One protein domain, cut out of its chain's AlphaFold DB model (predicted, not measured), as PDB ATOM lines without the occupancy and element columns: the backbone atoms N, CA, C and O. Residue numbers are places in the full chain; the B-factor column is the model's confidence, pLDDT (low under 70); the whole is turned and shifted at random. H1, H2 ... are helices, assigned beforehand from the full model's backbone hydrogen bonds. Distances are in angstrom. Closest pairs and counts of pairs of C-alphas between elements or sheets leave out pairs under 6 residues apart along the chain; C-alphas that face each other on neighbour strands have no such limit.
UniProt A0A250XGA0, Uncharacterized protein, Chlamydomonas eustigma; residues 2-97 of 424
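Overview. This is residues 2 to 97 of the 424 residues of an uncharacterized protein of Chlamydomonas eustigma (UniProt A0A250XGA0). Two helical hairpins, H2 with H3 and H5 with H6, are stacked side by side as the core, with H2 next to H5 and H3 next to H6. H7 packs on H5, and H2, H5 and H7 run the same general way, while H3 packs on H2 and H6 packs on H5, both running the opposite way; H4 meets H3 at the corner by their link, and H1 lies off at one end of the long axis, touching no helix. A long looped link, residues 48 to 62, folds back on itself between H4 and H5. The printed part has 96 residues with seven named helices, H1 to H7 in order along the chain, and no named strand; its class is all helix. The whole is compact, with a radius of gyration of the C-alphas of 12.6 A, and its C-alphas span 39 by 28 by 22 A.

Arrangement. H3, residues 26 to 36, and H1, residues 2 to 12, are the longest helices by residues, and they are apart. H3 forms a helical hairpin with H2, residues 16 to 22: they touch at a shallow tilt of 22 degrees, opposite ways, and their closest C-alphas, those of Ala 20 and Val 29, are 5.6 A apart. H3 also touches H6, residues 73 to 81, at a shallow tilt of 13 degrees, the same way, with the C-alphas of Ile 26 and Ile 75 closest at 5.8 A. H3 and H4, residues 40 to 47, touch only at the corner by their link, and only just, with 3 pairs of C-alphas within 8 A; the closest are those of Val 36 and Arg 43, at 5.5 A. The hub is H5, residues 63 to 69, which touches H2, H4, H6 and H7. H2 and H5 run the same way at a shallow tilt of 7 degrees, with the C-alphas of Leu 18 and Ala 63 closest at 5.5 A. H5 and H6 form the second helical hairpin, at a shallow tilt of 27 degrees, with the C-alphas of Ala 67 and Val 76 closest at 5.8 A. H7, residues 87 to 96, touches H5 at a shallow tilt of 31 degrees, the same way; the C-alphas of Gly 65 and Val 92 are closest, at 5.6 A. H4 and H5 only just touch, with 3 pairs of C-alphas within 8 A. H1 and H2 are close but not clearly touching, at a steep tilt of 50 degrees, with the C-alphas of Leu 5 and Pro 16 closest at 7.6 A. H6 and H7 are apart, but only just, with closest C-alphas at 8.4 A. In H1 to H7 every O i to N i+4 pair is within hydrogen-bond range.

Along the chain. H3 runs 15.3 A from C-alpha 26 at (184.665, 145.185, 118.808) to C-alpha 36. H1 measures 16.0 A and begins at C-alpha 2, at (169.138, 135.852, 106.821). H2 measures 9.8 A, H4 10.5 A, H5 10.0 A and H6 12.0 A. H7 measures 14.2 A and ends at C-alpha 96, at (173.349, 155.943, 135.290). Residues 51 to 52 pair with residues 60 to 61, antiparallel, in stretches too short to be named.

Size, cuts and confidence. The two C-alphas farthest apart are those of Ser 3 and Gly 97, at 39.5 A. The printed part, residues 2 to 97 of a chain of 424, has no cut. The link from H4 to H5, 15 residues, is long; the other links are tight. Mean pLDDT of the printed part is 88.4, and it is under 70 in residues 2 to 9 and 55 to 58.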
ATOM      1  N   SER A   2     170.331 135.113 106.347       60.38
ATOM      2  CA  SER A   2     169.138 135.852 106.821       60.38
ATOM      3  C   SER A   2     168.143 135.022 107.671       60.38
ATOM      4  O   SER A   2     167.725 135.457 108.738       60.38
ATOM      5  N   SER A   3     167.840 133.772 107.287       67.38
ATOM      6  CA  SER A   3     166.888 132.916 108.029       67.38
ATOM      7  C   SER A   3     167.371 132.487 109.427       67.38
ATOM      8  O   SER A   3     166.573 132.441 110.360       67.38
ATOM      9  N   VAL A   4     168.673 132.232 109.601       62.56
ATOM     10  CA  VAL A   4     169.242 131.809 110.896       62.56
ATOM     11  C   VAL A   4     169.278 132.977 111.879       62.56
ATOM     12  O   VAL A   4     168.934 132.800 113.044       62.56
ATOM     13  N   LEU A   5     169.620 134.181 111.401       63.62
ATOM     14  CA  LEU A   5     169.551 135.396 112.216       63.62
ATOM     15  C   LEU A   5     168.127 135.648 112.720       63.62
ATOM     16  O   LEU A   5     167.941 135.897 113.907       63.62
ATOM     17  N   ASN A   6     167.129 135.521 111.844       67.56
ATOM     18  CA  ASN A   6     165.732 135.728 112.224       67.56
ATOM     19  C   ASN A   6     165.256 134.717 113.274       67.56
ATOM     20  O   ASN A   6     164.531 135.092 114.191       67.56
ATOM     21  N   CYS A   7     165.695 133.458 113.189       59.81
ATOM     22  CA  CYS A   7     165.351 132.437 114.178       59.81
ATOM     23  C   CYS A   7     165.988 132.721 115.553       59.81
ATOM     24  O   CYS A   7     165.315 132.619 116.579       59.81
ATOM     25  N   LEU A   8     167.253 133.160 115.575       60.03
ATOM     26  CA  LEU A   8     167.961 133.491 116.817       60.03
ATOM     27  C   LEU A   8     167.346 134.710 117.526       60.03
ATOM     28  O   LEU A   8     167.181 134.712 118.749       60.03
ATOM     29  N   ILE A   9     166.960 135.718 116.734       69.56
ATOM     30  CA  ILE A   9     166.250 136.911 117.205       69.56
ATOM     31  C   ILE A   9     164.873 136.523 117.760       69.56
ATOM     32  O   ILE A   9     164.468 137.048 118.792       69.56
ATOM     33  N   ALA A  10     164.164 135.594 117.111       72.38
ATOM     34  CA  ALA A  10     162.830 135.174 117.535       72.38
ATOM     35  C   ALA A  10     162.826 134.407 118.869       72.38
ATOM     36  O   ALA A  10     161.891 134.562 119.647       72.38
ATOM     37  N   GLN A  11     163.850 133.593 119.146       74.19
ATOM     38  CA  GLN A  11     163.887 132.780 120.369       74.19
ATOM     39  C   GLN A  11     164.410 133.534 121.589       74.19
ATOM     40  O   GLN A  11     163.875 133.387 122.683       74.19
ATOM     41  N   SER A  12     165.484 134.302 121.416       72.50
ATOM     42  CA  SER A  12     166.165 134.945 122.544       72.50
ATOM     43  C   SER A  12     165.742 136.394 122.744       72.50
ATOM     44  O   SER A  12     166.023 136.980 123.785       72.50
ATOM     45  N   GLY A  13     165.128 137.003 121.729       77.44
ATOM     46  CA  GLY A  13     164.961 138.445 121.658       77.44
ATOM     47  C   GLY A  13     166.272 139.186 121.396       77.44
ATOM     48  O   GLY A  13     166.210 140.289 120.887       77.44
ATOM     49  N   TYR A  14     167.452 138.611 121.647       84.19
ATOM     50  CA  TYR A  14     168.732 139.290 121.463       84.19
ATOM     51  C   TYR A  14     169.137 139.347 119.992       84.19
ATOM     52  O   TYR A  14     169.172 138.338 119.282       84.19
ATOM     53  N   THR A  15     169.517 140.537 119.524       90.50
ATOM     54  CA  THR A  15     170.204 140.641 118.237       90.50
ATOM     55  C   THR A  15     171.641 140.139 118.367       90.50
ATOM     56  O   THR A  15     172.272 140.305 119.415       90.50
ATOM     57  N   PRO A  16     172.220 139.584 117.289       92.62
ATOM     58  CA  PRO A  16     173.641 139.246 117.262       92.62
ATOM     59  C   PRO A  16     174.549 140.432 117.607       92.62
ATOM     60  O   PRO A  16     175.638 140.230 118.133       92.62
ATOM     61  N   LEU A  17     174.088 141.661 117.339       95.50
ATOM     62  CA  LEU A  17     174.785 142.884 117.718       95.50
ATOM     63  C   LEU A  17     174.832 143.064 119.235       95.50
ATOM     64  O   LEU A  17     175.919 143.269 119.760       95.50
ATOM     65  N   LEU A  18     173.707 142.911 119.947       94.19
ATOM     66  CA  LEU A  18     173.711 142.964 121.413       94.19
ATOM     67  C   LEU A  18     174.629 141.900 122.015       94.19
ATOM     68  O   LEU A  18     175.372 142.201 122.940       94.19
ATOM     69  N   LEU A  19     174.626 140.680 121.469       93.81
ATOM     70  CA  LEU A  19     175.516 139.617 121.943       93.81
ATOM     71  C   LEU A  19     176.999 139.958 121.717       93.81
ATOM     72  O   LEU A  19     177.847 139.573 122.518       93.81
ATOM     73  N   ALA A  20     177.325 140.649 120.623       96.69
ATOM     74  CA  ALA A  20     178.686 141.096 120.345       96.69
ATOM     75  C   ALA A  20     179.125 142.222 121.294       96.69
ATOM     76  O   ALA A  20     180.254 142.192 121.781       96.69
ATOM     77  N   VAL A  21     178.221 143.165 121.590       96.50
ATOM     78  CA  VAL A  21     178.441 144.242 122.567       96.50
ATOM     79  C   VAL A  21     178.603 143.674 123.978       96.50
ATOM     80  O   VAL A  21     179.550 144.026 124.670       96.50
ATOM     81  N   ASP A  22     177.743 142.738 124.387       94.62
ATOM     82  CA  ASP A  22     177.811 142.083 125.701       94.62
ATOM     83  C   ASP A  22     179.127 141.317 125.918       94.62
ATOM     84  O   ASP A  22     179.639 141.233 127.032       94.62
ATOM     85  N   LYS A  23     179.702 140.788 124.832       96.19
ATOM     86  CA  LYS A  23     180.998 140.099 124.833       96.19
ATOM     87  C   LYS A  23     182.207 141.032 124.736       96.19
ATOM     88  O   LYS A  23     183.323 140.511 124.714       96.19
ATOM     89  N   GLU A  24     182.006 142.348 124.654       96.88
ATOM     90  CA  GLU A  24     183.076 143.343 124.466       96.88
ATOM     91  C   GLU A  24     183.935 143.036 123.205       96.88
ATOM     92  O   GLU A  24     185.139 143.294 123.157       96.88
ATOM     93  N   ASP A  25     183.341 142.437 122.156       97.81
ATOM     94  CA  ASP A  25     184.058 142.053 120.927       97.81
ATOM     95  C   ASP A  25     183.852 143.080 119.808       97.81
ATOM     96  O   ASP A  25     183.015 142.928 118.909       97.81
ATOM     97  N   ILE A  26     184.686 144.122 119.820       97.56
ATOM     98  CA  ILE A  26     184.665 145.185 118.808       97.56
ATOM     99  C   ILE A  26     184.854 144.674 117.371       97.56
ATOM    100  O   ILE A  26     184.303 145.251 116.429       97.56
ATOM    101  N   LYS A  27     185.619 143.593 117.161       97.69
ATOM    102  CA  LYS A  27     185.838 143.053 115.808       97.69
ATOM    103  C   LYS A  27     184.555 142.433 115.283       97.69
ATOM    104  O   LYS A  27     184.216 142.648 114.116       97.69
ATOM    105  N   LEU A  28     183.840 141.704 116.136       97.12
ATOM    106  CA  LEU A  28     182.542 141.139 115.793       97.12
ATOM    107  C   LEU A  28     181.500 142.239 115.570       97.12
ATOM    108  O   LEU A  28     180.805 142.189 114.557       97.12
ATOM    109  N   VAL A  29     181.455 143.266 116.432       97.38
ATOM    110  CA  VAL A  29     180.579 144.441 116.255       97.38
ATOM    111  C   VAL A  29     180.825 145.095 114.895       97.38
ATOM    112  O   VAL A  29     179.896 145.224 114.100       97.38
ATOM    113  N   ARG A  30     182.080 145.421 114.562       97.19
ATOM    114  CA  ARG A  30     182.426 146.025 113.265       97.19
ATOM    115  C   ARG A  30     182.105 145.111 112.088       97.19
ATOM    116  O   ARG A  30     181.626 145.596 111.069       97.19
ATOM    117  N   THR A  31     182.342 143.806 112.213       97.25
ATOM    118  CA  THR A  31     182.030 142.836 111.150       97.25
ATOM    119  C   THR A  31     180.526 142.763 110.901       97.25
ATOM    120  O   THR A  31     180.094 142.816 109.749       97.25
ATOM    121  N   LEU A  32     179.727 142.704 111.973       96.12
ATOM    122  CA  LEU A  32     178.271 142.724 111.890       96.12
ATOM    123  C   LEU A  32     177.799 144.023 111.248       96.12
ATOM    124  O   LEU A  32     177.157 143.954 110.207       96.12
ATOM    125  N   LEU A  33     178.195 145.183 111.777       95.69
ATOM    126  CA  LEU A  33     177.815 146.490 111.237       95.69
ATOM    127  C   LEU A  33     178.212 146.651 109.762       95.69
ATOM    128  O   LEU A  33     177.394 147.088 108.956       95.69
ATOM    129  N   THR A  34     179.417 146.208 109.384       96.31
ATOM    130  CA  THR A  34     179.897 146.227 107.990       96.31
ATOM    131  C   THR A  34     179.031 145.355 107.085       96.31
ATOM    132  O   THR A  34     178.706 145.756 105.969       96.31
ATOM    133  N   SER A  35     178.603 144.183 107.568       94.88
ATOM    134  CA  SER A  35     177.729 143.283 106.804       94.88
ATOM    135  C   SER A  35     176.332 143.859 106.554       94.88
ATOM    136  O   SER A  35     175.695 143.491 105.568       94.88
ATOM    137  N   VAL A  36     175.873 144.791 107.401       94.00
ATOM    138  CA  VAL A  36     174.559 145.440 107.267       94.00
ATOM    139  C   VAL A  36     174.618 146.759 106.489       94.00
ATOM    140  O   VAL A  36     173.569 147.314 106.182       94.00
ATOM    141  N   ILE A  37     175.803 147.260 106.105       92.25
ATOM    142  CA  ILE A  37     175.936 148.525 105.348       92.25
ATOM    143  C   ILE A  37     175.074 148.511 104.081       92.25
ATOM    144  O   ILE A  37     174.474 149.522 103.724       92.25
ATOM    145  N   SER A  38     174.990 147.362 103.407       91.00
ATOM    146  CA  SER A  38     174.228 147.219 102.164       91.00
ATOM    147  C   SER A  38     172.711 147.304 102.351       91.00
ATOM    148  O   SER A  38     172.001 147.434 101.359       91.00
ATOM    149  N   ASN A  39     172.202 147.215 103.584       93.94
ATOM    150  CA  ASN A  39     170.774 147.259 103.875       93.94
ATOM    151  C   ASN A  39     170.488 148.247 105.017       93.94
ATOM    152  O   ASN A  39     170.576 147.912 106.200       93.94
ATOM    153  N   SER A  40     170.133 149.478 104.643       92.00
ATOM    154  CA  SER A  40     169.861 150.562 105.588       92.00
ATOM    155  C   SER A  40     168.711 150.249 106.542       92.00
ATOM    156  O   SER A  40     168.790 150.634 107.703       92.00
ATOM    157  N   GLU A  41     167.682 149.527 106.092       92.19
ATOM    158  CA  GLU A  41     166.534 149.157 106.927       92.19
ATOM    159  C   GLU A  41     166.946 148.192 108.039       92.19
ATOM    160  O   GLU A  41     166.647 148.426 109.207       92.19
ATOM    161  N   VAL A  42     167.702 147.141 107.700       91.31
ATOM    162  CA  VAL A  42     168.200 146.181 108.699       91.31
ATOM    163  C   VAL A  42     169.185 146.861 109.648       91.31
ATOM    164  O   VAL A  42     169.186 146.559 110.839       91.31
ATOM    165  N   ARG A  43     169.994 147.807 109.155       93.25
ATOM    166  CA  ARG A  43     170.915 148.582 109.995       93.25
ATOM    167  C   ARG A  43     170.157 149.402 111.037       93.25
ATOM    168  O   ARG A  43     170.464 149.286 112.218       93.25
ATOM    169  N   VAL A  44     169.166 150.186 110.610       91.81
ATOM    170  CA  VAL A  44     168.323 150.991 111.510       91.81
ATOM    171  C   VAL A  44     167.595 150.079 112.496       91.81
ATOM    172  O   VAL A  44     167.710 150.263 113.704       91.81
ATOM    173  N   ALA A  45     166.982 148.996 112.012       90.88
ATOM    174  CA  ALA A  45     166.305 148.018 112.859       90.88
ATOM    175  C   ALA A  45     167.241 147.278 113.835       90.88
ATOM    176  O   ALA A  45     166.772 146.749 114.836       90.88
ATOM    177  N   MET A  46     168.548 147.192 113.574       91.81
ATOM    178  CA  MET A  46     169.511 146.615 114.520       91.81
ATOM    179  C   MET A  46     170.019 147.629 115.547       91.81
ATOM    180  O   MET A  46     170.311 147.225 116.671       91.81
ATOM    181  N   LEU A  47     170.141 148.905 115.167       93.75
ATOM    182  CA  LEU A  47     170.654 149.973 116.032       93.75
ATOM    183  C   LEU A  47     169.575 150.553 116.954       93.75
ATOM    184  O   LEU A  47     169.838 150.752 118.135       93.75
ATOM    185  N   GLU A  48     168.370 150.783 116.434       92.00
ATOM    186  CA  GLU A  48     167.276 151.433 117.171       92.00
ATOM    187  C   GLU A  48     166.431 150.453 117.983       92.00
ATOM    188  O   GLU A  48     165.691 150.856 118.880       92.00
ATOM    189  N   LYS A  49     166.517 149.151 117.689       91.56
ATOM    190  CA  LYS A  49     165.716 148.167 118.408       91.56
ATOM    191  C   LYS A  49     166.162 148.117 119.861       91.56
ATOM    192  O   LYS A  49     167.301 147.765 120.172       91.56
ATOM    193  N   ARG A  50     165.238 148.488 120.742       90.69
ATOM    194  CA  ARG A  50     165.430 148.440 122.185       90.69
ATOM    195  C   ARG A  50     165.055 147.053 122.696       90.69
ATOM    196  O   ARG A  50     164.120 146.423 122.197       90.69
ATOM    197  N   PHE A  51     165.815 146.563 123.668       86.00
ATOM    198  CA  PHE A  51     165.598 145.251 124.265       86.00
ATOM    199  C   PHE A  51     165.342 145.402 125.755       86.00
ATOM    200  O   PHE A  51     166.106 146.100 126.428       86.00
ATOM    201  N   PRO A  52     164.304 144.744 126.296       82.75
ATOM    202  CA  PRO A  52     164.098 144.719 127.730       82.75
ATOM    203  C   PRO A  52     165.257 143.948 128.365       82.75
ATOM    204  O   PRO A  52     165.412 142.742 128.148       82.75
ATOM    205  N   LEU A  53     166.078 144.630 129.161       78.06
ATOM    206  CA  LEU A  53     167.069 143.946 129.984       78.06
ATOM    207  C   LEU A  53     166.320 143.202 131.092       78.06
ATOM    208  O   LEU A  53     165.905 143.792 132.088       78.06
ATOM    209  N   LEU A  54     166.133 141.893 130.892       73.00
ATOM    210  CA  LEU A  54     165.393 140.992 131.788       73.00
ATOM    211  C   LEU A  54     165.845 141.095 133.251       73.00
ATOM    212  O   LEU A  54     165.031 140.940 134.156       73.00
ATOM    213  N   GLU A  55     167.127 141.379 133.480       66.50
ATOM    214  CA  GLU A  55     167.692 141.525 134.824       66.50
ATOM    215  C   GLU A  55     167.335 142.855 135.492       66.50
ATOM    216  O   GLU A  55     167.244 142.915 136.716       66.50
ATOM    217  N   LEU A  56     167.097 143.908 134.710       61.62
ATOM    218  CA  LEU A  56     166.743 145.226 135.235       61.62
ATOM    219  C   LEU A  56     165.237 145.492 135.212       61.62
ATOM    220  O   LEU A  56     164.815 146.465 135.830       61.62
ATOM    221  N   GLN A  57     164.442 144.649 134.534       65.88
ATOM    222  CA  GLN A  57     162.968 144.661 134.420       65.88
ATOM    223  C   GLN A  57     162.299 146.011 134.088       65.88
ATOM    224  O   GLN A  57     161.077 146.070 133.989       65.88
ATOM    225  N   MET A  58     163.056 147.090 133.905       63.78
ATOM    226  CA  MET A  58     162.522 148.451 133.861       63.78
ATOM    227  C   MET A  58     163.104 149.303 132.738       63.78
ATOM    228  O   MET A  58     162.593 150.393 132.509       63.78
ATOM    229  N   PHE A  59     164.132 148.831 132.029       81.12
ATOM    230  CA  PHE A  59     164.780 149.626 130.992       81.12
ATOM    231  C   PHE A  59     164.929 148.826 129.710       81.12
ATOM    232  O   PHE A  59     165.519 147.740 129.675       81.12
ATOM    233  N   GLU A  60     164.348 149.383 128.658       89.69
ATOM    234  CA  GLU A  60     164.622 148.982 127.296       89.69
ATOM    235  C   GLU A  60     165.915 149.665 126.863       89.69
ATOM    236  O   GLU A  60     166.000 150.891 126.847       89.69
ATOM    237  N   VAL A  61     166.933 148.870 126.550       91.56
ATOM    238  CA  VAL A  61     168.262 149.376 126.204       91.56
ATOM    239  C   VAL A  61     168.595 148.933 124.785       91.56
ATOM    240  O   VAL A  61     168.370 147.781 124.405       91.56
ATOM    241  N   ASN A  62     169.079 149.865 123.971       94.56
ATOM    242  CA  ASN A  62     169.576 149.573 122.631       94.56
ATOM    243  C   ASN A  62     171.058 149.145 122.675       94.56
ATOM    244  O   ASN A  62     171.680 149.071 123.735       94.56
ATOM    245  N   ALA A  63     171.651 148.848 121.517       95.75
ATOM    246  CA  ALA A  63     173.054 148.426 121.456       95.75
ATOM    247  C   ALA A  63     174.023 149.494 122.004       95.75
ATOM    248  O   ALA A  63     175.016 149.143 122.640       95.75
ATOM    249  N   VAL A  64     173.720 150.780 121.781       96.75
ATOM    250  CA  VAL A  64     174.525 151.912 122.269       96.75
ATOM    251  C   VAL A  64     174.470 151.997 123.783       96.75
ATOM    252  O   VAL A  64     175.509 151.989 124.429       96.75
ATOM    253  N   GLY A  65     173.271 151.989 124.358       94.56
ATOM    254  CA  GLY A  65     173.080 152.029 125.796       94.56
ATOM    255  C   GLY A  65     173.726 150.846 126.500       94.56
ATOM    256  O   GLY A  65     174.339 151.025 127.547       94.56
ATOM    257  N   LEU A  66     173.683 149.652 125.901       94.56
ATOM    258  CA  LEU A  66     174.373 148.492 126.457       94.56
ATOM    259  C   LEU A  66     175.896 148.694 126.449       94.56
ATOM    260  O   LEU A  66     176.551 148.370 127.437       94.56
ATOM    261  N   ALA A  67     176.456 149.259 125.375       96.31
ATOM    262  CA  ALA A  67     177.882 149.579 125.292       96.31
ATOM    263  C   ALA A  67     178.292 150.668 126.303       96.31
ATOM    264  O   ALA A  67     179.334 150.542 126.948       96.31
ATOM    265  N   THR A  68     177.447 151.684 126.506       95.06
ATOM    266  CA  THR A  68     177.645 152.736 127.515       95.06
ATOM    267  C   THR A  68     177.624 152.159 128.931       95.06
ATOM    268  O   THR A  68     178.522 152.448 129.717       95.06
ATOM    269  N   VAL A  69     176.664 151.281 129.250       93.06
ATOM    270  CA  VAL A  69     176.588 150.579 130.551       93.06
ATOM    271  C   VAL A  69     177.816 149.696 130.798       93.06
ATOM    272  O   VAL A  69     178.242 149.522 131.938       93.06
ATOM    273  N   ARG A  70     178.404 149.134 129.735       93.62
ATOM    274  CA  ARG A  70     179.643 148.344 129.800       93.62
ATOM    275  C   ARG A  70     180.913 149.197 129.887       93.62
ATOM    276  O   ARG A  70     181.982 148.627 130.083       93.62
ATOM    277  N   GLU A  71     180.796 150.523 129.789       95.56
ATOM    278  CA  GLU A  71     181.915 151.473 129.782       95.56
ATOM    279  C   GLU A  71     182.935 151.193 128.655       95.56
ATOM    280  O   GLU A  71     184.140 151.366 128.846       95.56
ATOM    281  N   ASP A  72     182.467 150.760 127.474       97.25
ATOM    282  CA  ASP A  72     183.324 150.488 126.308       97.25
ATOM    283  C   ASP A  72     183.221 151.619 125.259       97.25
ATOM    284  O   ASP A  72     182.363 151.576 124.364       97.25
ATOM    285  N   PRO A  73     184.082 152.655 125.337       96.44
ATOM    286  CA  PRO A  73     184.007 153.807 124.443       96.44
ATOM    287  C   PRO A  73     184.359 153.458 122.994       96.44
ATOM    288  O   PRO A  73     183.893 154.144 122.084       96.44
ATOM    289  N   ASP A  74     185.145 152.401 122.756       98.06
ATOM    290  CA  ASP A  74     185.541 152.006 121.404       98.06
ATOM    291  C   ASP A  74     184.346 151.388 120.656       98.06
ATOM    292  O   ASP A  74     184.143 151.648 119.463       98.06
ATOM    293  N   ILE A  75     183.522 150.602 121.362       97.81
ATOM    294  CA  ILE A  75     182.265 150.068 120.825       97.81
ATOM    295  C   ILE A  75     181.231 151.185 120.646       97.81
ATOM    296  O   ILE A  75     180.597 151.237 119.589       97.81
ATOM    297  N   VAL A  76     181.088 152.103 121.611       97.50
ATOM    298  CA  VAL A  76     180.184 153.265 121.476       97.50
ATOM    299  C   VAL A  76     180.566 154.100 120.254       97.50
ATOM    300  O   VAL A  76     179.716 154.384 119.410       97.50
ATOM    301  N   GLN A  77     181.853 154.424 120.093       97.62
ATOM    302  CA  GLN A  77     182.338 155.175 118.937       97.62
ATOM    303  C   GLN A  77     182.063 154.434 117.622       97.62
ATOM    304  O   GLN A  77     181.628 155.057 116.655       97.62
ATOM    305  N   ALA A  78     182.269 153.113 117.587       97.38
ATOM    306  CA  ALA A  78     181.960 152.308 116.409       97.38
ATOM    307  C   ALA A  78     180.456 152.301 116.085       97.38
ATOM    308  O   ALA A  78     180.088 152.343 114.917       97.38
ATOM    309  N   LEU A  79     179.571 152.273 117.083       97.06
ATOM    310  CA  LEU A  79     178.125 152.337 116.852       97.06
ATOM    311  C   LEU A  79     177.695 153.721 116.332       97.06
ATOM    312  O   LEU A  79     176.918 153.796 115.380       97.06
ATOM    313  N   LEU A  80     178.249 154.803 116.891       96.75
ATOM    314  CA  LEU A  80     177.991 156.178 116.442       96.75
ATOM    315  C   LEU A  80     178.490 156.423 115.010       96.75
ATOM    316  O   LEU A  80     177.780 157.022 114.205       96.75
ATOM    317  N   GLU A  81     179.671 155.906 114.650       96.62
ATOM    318  CA  GLU A  81     180.216 155.992 113.284       96.62
ATOM    319  C   GLU A  81     179.285 155.337 112.249       96.62
ATOM    320  O   GLU A  81     179.182 155.794 111.110       96.62
ATOM    321  N   PHE A  82     178.555 154.295 112.655       95.75
ATOM    322  CA  PHE A  82     177.598 153.585 111.808       95.75
ATOM    323  C   PHE A  82     176.174 154.164 111.842       95.75
ATOM    324  O   PHE A  82     175.269 153.592 111.223       95.75
ATOM    325  N   GLY A  83     175.991 155.323 112.483       95.31
ATOM    326  CA  GLY A  83     174.751 156.097 112.464       95.31
ATOM    327  C   GLY A  83     173.798 155.808 113.617       95.31
ATOM    328  O   GLY A  83     172.603 156.047 113.469       95.31
ATOM    329  N   ALA A  84     174.285 155.274 114.738       95.88
ATOM    330  CA  ALA A  84     173.475 155.216 115.949       95.88
ATOM    331  C   ALA A  84     173.237 156.627 116.520       95.88
ATOM    332  O   ALA A  84     174.096 157.503 116.379       95.88
ATOM    333  N   SER A  85     172.081 156.853 117.149       95.81
ATOM    334  CA  SER A  85     171.746 158.166 117.706       95.81
ATOM    335  C   SER A  85     172.610 158.475 118.937       95.81
ATOM    336  O   SER A  85     172.705 157.639 119.838       95.81
ATOM    337  N   PRO A  86     173.233 159.666 119.021       94.19
ATOM    338  CA  PRO A  86     173.945 160.087 120.226       94.19
ATOM    339  C   PRO A  86     173.000 160.360 121.404       94.19
ATOM    340  O   PRO A  86     173.434 160.283 122.549       94.19
ATOM    341  N   GLU A  87     171.713 160.623 121.150       93.06
ATOM    342  CA  GLU A  87     170.715 160.888 122.197       93.06
ATOM    343  C   GLU A  87     170.524 159.680 123.124       93.06
ATOM    344  O   GLU A  87     170.324 159.840 124.327       93.06
ATOM    345  N   ASP A  88     170.674 158.461 122.595       91.00
ATOM    346  CA  ASP A  88     170.584 157.239 123.396       91.00
ATOM    347  C   ASP A  88     171.767 157.100 124.380       91.00
ATOM    348  O   ASP A  88     171.642 156.429 125.405       91.00
ATOM    349  N   VAL A  89     172.916 157.735 124.096       90.12
ATOM    350  CA  VAL A  89     174.041 157.808 125.045       90.12
ATOM    351  C   VAL A  89     173.662 158.712 126.211       90.12
ATOM    352  O   VAL A  89     173.825 158.312 127.359       90.12
ATOM    353  N   GLU A  90     173.117 159.896 125.920       92.00
ATOM    354  CA  GLU A  90     172.709 160.868 126.939       92.00
ATOM    355  C   GLU A  90     171.573 160.330 127.821       92.00
ATOM    356  O   GLU A  90     171.601 160.531 129.034       92.00
ATOM    357  N   GLU A  91     170.602 159.604 127.249       90.00
ATOM    358  CA  GLU A  91     169.514 158.964 128.006       90.00
ATOM    359  C   GLU A  91     170.074 157.956 129.021       90.00
ATOM    360  O   GLU A  91     169.700 157.958 130.196       90.00
ATOM    361  N   VAL A  92     171.024 157.124 128.594       88.00
ATOM    362  CA  VAL A  92     171.631 156.093 129.443       88.00
ATOM    363  C   VAL A  92     172.579 156.709 130.467       88.00
ATOM    364  O   VAL A  92     172.568 156.304 131.629       88.00
ATOM    365  N   GLU A  93     173.353 157.725 130.086       88.06
ATOM    366  CA  GLU A  93     174.174 158.494 131.022       88.06
ATOM    367  C   GLU A  93     173.322 159.245 132.046       88.06
ATOM    368  O   GLU A  93     173.713 159.306 133.205       88.06
ATOM    369  N   ALA A  94     172.144 159.760 131.682       90.12
ATOM    370  CA  ALA A  94     171.218 160.378 132.629       90.12
ATOM    371  C   ALA A  94     170.621 159.350 133.606       90.12
ATOM    372  O   ALA A  94     170.410 159.661 134.779       90.12
ATOM    373  N   LEU A  95     170.381 158.119 133.142       85.50
ATOM    374  CA  LEU A  95     169.887 157.019 133.976       85.50
ATOM    375  C   LEU A  95     170.964 156.463 134.920       85.50
ATOM    376  O   LEU A  95     170.662 156.139 136.069       85.50
ATOM    377  N   MET A  96     172.212 156.360 134.458       83.06
ATOM    378  CA  MET A  96     173.349 155.943 135.290       83.06
ATOM    379  C   MET A  96     173.877 157.085 136.166       83.06
ATOM    380  O   MET A  96     174.398 156.856 137.258       83.06
ATOM    381  N   GLY A  97     173.701 158.320 135.703       70.81
ATOM    382  CA  GLY A  97     174.061 159.583 136.332       70.81
ATOM    383  C   GLY A  97     173.077 160.000 137.416       70.81
ATOM    384  O   GLY A  97     172.619 161.140 137.451       70.81
TER     385      GLY A  97